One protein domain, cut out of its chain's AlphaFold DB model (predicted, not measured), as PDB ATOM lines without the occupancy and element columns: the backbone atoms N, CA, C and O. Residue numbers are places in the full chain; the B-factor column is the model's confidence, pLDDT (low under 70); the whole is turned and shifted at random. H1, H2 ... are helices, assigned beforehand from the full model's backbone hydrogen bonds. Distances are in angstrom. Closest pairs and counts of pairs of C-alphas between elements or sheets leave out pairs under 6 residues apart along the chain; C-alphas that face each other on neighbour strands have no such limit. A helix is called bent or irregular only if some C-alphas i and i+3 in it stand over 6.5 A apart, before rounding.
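This is residues 122 to 170 of the 170 residues of an uncharacterized protein of Coniophora puteana (strain RWD-64-598) (UniProt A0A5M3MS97). A long helix, H1, and a shorter one, H2, meet near their ends at a steep corner, and the unnamed tail after H2 swings out and folds back toward H1, leaving an open middle in a flat outline. Residues 156 to 164, where the tail turns, stick out from the rest. The printed part has 49 residues with two named helices, H1 then H2, and no named strand; its class is all helix. It is only just compact, close to loose, with a radius of gyration of the C-alphas of 11.3 A and spans of 30 by 25 by 14 A.

H1, residues 122 to 142, is the longest helix. H2, residues 146 to 156, touches it, and H1 does so with residues 139 to 140 alone. Their closest C-alphas are those of Thr 140 and Gly 146, 5.0 A apart. The two lines stand at a steep tilt of 61 degrees, and the helices run opposite ways. Their centres are 15.4 A apart. In H2 every O i to N i+4 pair is within hydrogen-bond range; in H1 11 of 17 are.

H1 is 25.0 A from first to last C-alpha, beginning at C-alpha 122 (-38.929, -32.208, 11.178) and ending at C-alpha 142 (-15.674, -38.628, 17.771). It is irregular, but only just: C-alphas 133 and 136 are 6.7 A apart. H2 is 15.9 A long and ends at C-alpha 156 (-22.821, -25.693, 28.884). Residues 157 to 170 hold no named element.

The two C-alphas farthest apart are those of Leu 122 and Gly 145, at 29.8 A. The printed part has no cut, and the link from H1 to H2 is tight, with 3 residues. Residue 170 is the chain's last. The mean pLDDT of the printed part is 78.6, and residues 159 to 170 are under 70.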
ATOM      1  N   LEU A 122     -39.987 -32.650  10.276       86.19
ATOM      2  CA  LEU A 122     -38.929 -32.208  11.178       86.19
ATOM      3  C   LEU A 122     -38.816 -33.098  12.418       86.19
ATOM      4  O   LEU A 122     -37.717 -33.283  12.935       86.19
ATOM      5  N   LEU A 123     -39.925 -33.648  12.909       87.81
ATOM      6  CA  LEU A 123     -39.900 -34.403  14.149       87.81
ATOM      7  C   LEU A 123     -39.356 -35.809  13.912       87.81
ATOM      8  O   LEU A 123     -38.315 -36.153  14.471       87.81
ATOM      9  N   HIS A 124     -40.030 -36.618  13.093       84.94
ATOM     10  CA  HIS A 124     -39.657 -38.025  12.974       84.94
ATOM     11  C   HIS A 124     -38.447 -38.224  12.065       84.94
ATOM     12  O   HIS A 124     -37.578 -39.024  12.405       84.94
ATOM     13  N   GLN A 125     -38.331 -37.484  10.956       83.12
ATOM     14  CA  GLN A 125     -37.191 -37.660  10.050       83.12
ATOM     15  C   GLN A 125     -35.949 -36.934  10.566       83.12
ATOM     16  O   GLN A 125     -34.889 -37.547  10.677       83.12
ATOM     17  N   LEU A 126     -36.053 -35.641  10.895       87.19
ATOM     18  CA  LEU A 126     -34.869 -34.858  11.261       87.19
ATOM     19  C   LEU A 126     -34.465 -35.053  12.728       87.19
ATOM     20  O   LEU A 126     -33.328 -35.437  12.992       87.19
ATOM     21  N   HIS A 127     -35.356 -34.783  13.685       86.44
ATOM     22  CA  HIS A 127     -35.002 -34.806  15.107       86.44
ATOM     23  C   HIS A 127     -34.836 -36.225  15.665       86.44
ATOM     24  O   HIS A 127     -33.838 -36.504  16.331       86.44
ATOM     25  N   HIS A 128     -35.793 -37.118  15.415       83.88
ATOM     26  CA  HIS A 128     -35.720 -38.498  15.896       83.88
ATOM     27  C   HIS A 128     -34.829 -39.368  15.006       83.88
ATOM     28  O   HIS A 128     -33.942 -40.024  15.531       83.88
ATOM     29  N   GLY A 129     -35.000 -39.328  13.686       86.06
ATOM     30  CA  GLY A 129     -34.177 -40.118  12.773       86.06
ATOM     31  C   GLY A 129     -32.733 -39.616  12.704       86.06
ATOM     32  O   GLY A 129     -31.824 -40.178  13.305       86.06
ATOM     33  N   VAL A 130     -32.490 -38.533  11.965       87.62
ATOM     34  CA  VAL A 130     -31.117 -38.106  11.647       87.62
ATOM     35  C   VAL A 130     -30.347 -37.645  12.884       87.62
ATOM     36  O   VAL A 130     -29.208 -38.059  13.097       87.62
ATOM     37  N   PHE A 131     -30.934 -36.765  13.693       88.38
ATOM     38  CA  PHE A 131     -30.224 -36.167  14.816       88.38
ATOM     39  C   PHE A 131     -29.991 -37.188  15.931       88.38
ATOM     40  O   PHE A 131     -28.840 -37.470  16.269       88.38
ATOM     41  N   LYS A 132     -31.062 -37.758  16.490       85.25
ATOM     42  CA  LYS A 132     -30.960 -38.666  17.636       85.25
ATOM     43  C   LYS A 132     -30.311 -40.006  17.262       85.25
ATOM     44  O   LYS A 132     -29.386 -40.418  17.958       85.25
ATOM     45  N   ASP A 133     -30.738 -40.664  16.183       87.56
ATOM     46  CA  ASP A 133     -30.282 -42.035  15.898       87.56
ATOM     47  C   ASP A 133     -28.939 -42.101  15.154       87.56
ATOM     48  O   ASP A 133     -28.290 -43.148  15.160       87.56
ATOM     49  N   HIS A 134     -28.476 -41.007  14.537       89.19
ATOM     50  CA  HIS A 134     -27.203 -40.997  13.804       89.19
ATOM     51  C   HIS A 134     -26.228 -39.943  14.318       89.19
ATOM     52  O   HIS A 134     -25.129 -40.283  14.759       89.19
ATOM     53  N   LEU A 135     -26.612 -38.664  14.293       91.00
ATOM     54  CA  LEU A 135     -25.679 -37.575  14.580       91.00
ATOM     55  C   LEU A 135     -25.145 -37.640  16.014       91.00
ATOM     56  O   LEU A 135     -23.936 -37.538  16.210       91.00
ATOM     57  N   VAL A 136     -26.013 -37.864  17.007       90.06
ATOM     58  CA  VAL A 136     -25.594 -37.996  18.414       90.06
ATOM     59  C   VAL A 136     -24.613 -39.156  18.584       90.06
ATOM     60  O   VAL A 136     -23.583 -38.991  19.240       90.06
ATOM     61  N   GLN A 137     -24.871 -40.302  17.950       90.31
ATOM     62  CA  GLN A 137     -23.984 -41.467  18.023       90.31
ATOM     63  C   GLN A 137     -22.610 -41.175  17.405       90.31
ATOM     64  O   GLN A 137     -21.581 -41.464  18.017       90.31
ATOM     65  N   TRP A 138     -22.574 -40.552  16.224       93.62
ATOM     66  CA  TRP A 138     -21.322 -40.181  15.562       93.62
ATOM     67  C   TRP A 138     -20.533 -39.147  16.358       93.62
ATOM     68  O   TRP A 138     -19.333 -39.319  16.567       93.62
ATOM     69  N   CYS A 139     -21.194 -38.099  16.853       93.06
ATOM     70  CA  CYS A 139     -20.558 -37.099  17.703       93.06
ATOM     71  C   CYS A 139     -19.991 -37.735  18.978       93.06
ATOM     72  O   CYS A 139     -18.850 -37.456  19.338       93.06
ATOM     73  N   THR A 140     -20.739 -38.637  19.612       92.75
ATOM     74  CA  THR A 140     -20.287 -39.372  20.802       92.75
ATOM     75  C   THR A 140     -19.031 -40.193  20.519       92.75
ATOM     76  O   THR A 140     -18.115 -40.207  21.336       92.75
ATOM     77  N   ALA A 141     -18.956 -40.849  19.357       93.62
ATOM     78  CA  ALA A 141     -17.789 -41.635  18.963       93.62
ATOM     79  C   ALA A 141     -16.553 -40.774  18.637       93.62
ATOM     80  O   ALA A 141     -15.424 -41.233  18.805       93.62
ATOM     81  N   LEU A 142     -16.753 -39.539  18.165       94.19
ATOM     82  CA  LEU A 142     -15.674 -38.628  17.771       94.19
ATOM     83  C   LEU A 142     -15.115 -37.799  18.936       94.19
ATOM     84  O   LEU A 142     -13.950 -37.399  18.899       94.19
ATOM     85  N   VAL A 143     -15.924 -37.507  19.957       94.12
ATOM     86  CA  VAL A 143     -15.501 -36.696  21.104       94.12
ATOM     87  C   VAL A 143     -14.611 -37.517  22.039       94.12
ATOM     88  O   VAL A 143     -15.008 -38.557  22.567       94.12
ATOM     89  N   ALA A 144     -13.399 -37.022  22.300       89.62
ATOM     90  CA  ALA A 144     -12.519 -37.593  23.313       89.62
ATOM     91  C   ALA A 144     -13.181 -37.485  24.700       89.62
ATOM     92  O   ALA A 144     -13.476 -36.389  25.163       89.62
ATOM     93  N   GLY A 145     -13.429 -38.625  25.350       88.88
ATOM     94  CA  GLY A 145     -14.226 -38.696  26.585       88.88
ATOM     95  C   GLY A 145     -15.674 -39.164  26.381       88.88
ATOM     96  O   GLY A 145     -16.391 -39.352  27.363       88.88
ATOM     97  N   GLY A 146     -16.084 -39.420  25.133       92.50
ATOM     98  CA  GLY A 146     -17.341 -40.081  24.790       92.50
ATOM     99  C   GLY A 146     -18.583 -39.320  25.255       92.50
ATOM    100  O   GLY A 146     -18.616 -38.088  25.264       92.50
ATOM    101  N   ALA A 147     -19.609 -40.070  25.667       90.19
ATOM    102  CA  ALA A 147     -20.915 -39.525  26.040       90.19
ATOM    103  C   ALA A 147     -20.831 -38.537  27.211       90.19
ATOM    104  O   ALA A 147     -21.488 -37.502  27.189       90.19
ATOM    105  N   THR A 148     -19.978 -38.816  28.202       91.69
ATOM    106  CA  THR A 148     -19.813 -37.959  29.384       91.69
ATOM    107  C   THR A 148     -19.294 -36.574  29.019       91.69
ATOM    108  O   THR A 148     -19.717 -35.581  29.604       91.69
ATOM    109  N   GLU A 149     -18.358 -36.489  28.074       92.75
ATOM    110  CA  GLU A 149     -17.823 -35.195  27.655       92.75
ATOM    111  C   GLU A 149     -18.803 -34.449  26.745       92.75
ATOM    112  O   GLU A 149     -19.001 -33.244  26.902       92.75
ATOM    113  N   LEU A 150     -19.489 -35.173  25.857       90.25
ATOM    114  CA  LEU A 150     -20.552 -34.602  25.034       90.25
ATOM    115  C   LEU A 150     -21.684 -34.013  25.895       90.25
ATOM    116  O   LEU A 150     -22.125 -32.896  25.632       90.25
ATOM    117  N   ASP A 151     -22.107 -34.712  26.950       89.38
ATOM    118  CA  ASP A 151     -23.127 -34.239  27.891       89.38
ATOM    119  C   ASP A 151     -22.713 -32.929  28.574       89.38
ATOM    120  O   ASP A 151     -23.477 -31.965  28.588       89.38
ATOM    121  N   LYS A 152     -21.466 -32.824  29.056       90.25
ATOM    122  CA  LYS A 152     -20.956 -31.569  29.640       90.25
ATOM    123  C   LYS A 152     -21.020 -30.408  28.652       90.25
ATOM    124  O   LYS A 152     -21.395 -29.300  29.037       90.25
ATOM    125  N   HIS A 153     -20.663 -30.643  27.387       87.12
ATOM    126  CA  HIS A 153     -20.763 -29.620  26.349       87.12
ATOM    127  C   HIS A 153     -22.214 -29.192  26.119       87.12
ATOM    128  O   HIS A 153     -22.486 -27.993  26.071       87.12
ATOM    129  N   LEU A 154     -23.148 -30.145  26.035       85.56
ATOM    130  CA  LEU A 154     -24.576 -29.855  25.878       85.56
ATOM    131  C   LEU A 154     -25.136 -29.081  27.082       85.56
ATOM    132  O   LEU A 154     -25.878 -28.119  26.897       85.56
ATOM    133  N   GLN A 155     -24.728 -29.426  28.305       85.50
ATOM    134  CA  GLN A 155     -25.116 -28.714  29.529       85.50
ATOM    135  C   GLN A 155     -24.570 -27.280  29.596       85.50
ATOM    136  O   GLN A 155     -25.191 -26.414  30.215       85.50
ATOM    137  N   ALA A 156     -23.424 -27.021  28.963       87.56
ATOM    138  CA  ALA A 156     -22.821 -25.693  28.884       87.56
ATOM    139  C   ALA A 156     -23.477 -24.790  27.821       87.56
ATOM    140  O   ALA A 156     -23.264 -23.572  27.845       87.56
ATOM    141  N   ILE A 157     -24.288 -25.343  26.905       85.31
ATOM    142  CA  ILE A 157     -25.059 -24.544  25.947       85.31
ATOM    143  C   ILE A 157     -26.021 -23.650  26.731       85.31
ATOM    144  O   ILE A 157     -26.788 -24.098  27.585       85.31
ATOM    145  N   ARG A 158     -25.971 -22.344  26.444       73.06
ATOM    146  CA  ARG A 158     -26.809 -21.350  27.117       73.06
ATOM    147  C   ARG A 158     -28.274 -21.746  26.934       73.06
ATOM    148  O   ARG A 158     -28.759 -21.785  25.808       73.06
ATOM    149  N   LYS A 159     -28.973 -22.003  28.044       64.19
ATOM    150  CA  LYS A 159     -30.412 -22.287  28.036       64.19
ATOM    151  C   LYS A 159     -31.140 -21.095  27.413       64.19
ATOM    152  O   LYS A 159     -31.277 -20.052  28.051       64.19
ATOM    153  N   SER A 160     -31.556 -21.227  26.161       55.94
ATOM    154  CA  SER A 160     -32.512 -20.324  25.533       55.94
ATOM    155  C   SER A 160     -33.917 -20.863  25.783       55.94
ATOM    156  O   SER A 160     -34.144 -22.075  25.845       55.94
ATOM    157  N   THR A 161     -34.871 -19.960  25.985       48.06
ATOM    158  CA  THR A 161     -36.274 -20.301  26.218       48.06
ATOM    159  C   THR A 161     -36.785 -21.168  25.059       48.06
ATOM    160  O   THR A 161     -36.842 -20.696  23.928       48.06
ATOM    161  N   GLY A 162     -37.112 -22.439  25.327       48.94
ATOM    162  CA  GLY A 162     -37.650 -23.387  24.336       48.94
ATOM    163  C   GLY A 162     -36.722 -24.536  23.905       48.94
ATOM    164  O   GLY A 162     -37.210 -25.478  23.293       48.94
ATOM    165  N   CYS A 163     -35.430 -24.531  24.255       43.97
ATOM    166  CA  CYS A 163     -34.519 -25.662  24.007       43.97
ATOM    167  C   CYS A 163     -34.265 -26.446  25.302       43.97
ATOM    168  O   CYS A 163     -33.301 -26.191  26.023       43.97
ATOM    169  N   PHE A 164     -35.132 -27.411  25.607       44.53
ATOM    170  CA  PHE A 164     -34.859 -28.423  26.626       44.53
ATOM    171  C   PHE A 164     -34.387 -29.703  25.934       44.53
ATOM    172  O   PHE A 164     -35.200 -30.521  25.511       44.53
ATOM    173  N   PHE A 165     -33.070 -29.902  25.845       46.66
ATOM    174  CA  PHE A 165     -32.525 -31.248  25.671       46.66
ATOM    175  C   PHE A 165     -32.737 -31.978  27.000       46.66
ATOM    176  O   PHE A 165     -31.981 -31.806  27.953       46.66
ATOM    177  N   GLY A 166     -33.859 -32.688  27.114       44.81
ATOM    178  CA  GLY A 166     -34.106 -33.579  28.243       44.81
ATOM    179  C   GLY A 166     -33.091 -34.722  28.255       44.81
ATOM    180  O   GLY A 166     -32.546 -35.086  27.215       44.81
ATOM    181  N   SER A 167     -32.884 -35.328  29.424       45.41
ATOM    182  CA  SER A 167     -32.004 -36.491  29.659       45.41
ATOM    183  C   SER A 167     -32.319 -37.737  28.803       45.41
ATOM    184  O   SER A 167     -31.723 -38.784  29.007       45.41
ATOM    185  N   SER A 168     -33.283 -37.660  27.888       47.53
ATOM    186  CA  SER A 168     -33.755 -38.728  27.007       47.53
ATOM    187  C   SER A 168     -33.051 -38.776  25.640       47.53
ATOM    188  O   SER A 168     -33.423 -39.600  24.802       47.53
ATOM    189  N   TYR A 169     -32.066 -37.903  25.398       44.31
ATOM    190  CA  TYR A 169     -31.293 -37.844  24.146       44.31
ATOM    191  C   TYR A 169     -29.871 -38.428  24.237       44.31
ATOM    192  O   TYR A 169     -29.179 -38.435  23.221       44.31
ATOM    193  N   LEU A 170     -29.449 -38.913  25.409       42.91
ATOM    194  CA  LEU A 170     -28.171 -39.602  25.628       42.91
ATOM    195  C   LEU A 170     -28.405 -40.995  26.210       42.91
ATOM    196  O   LEU A 170     -29.308 -41.120  27.068       42.91
TER     197      LEU A 170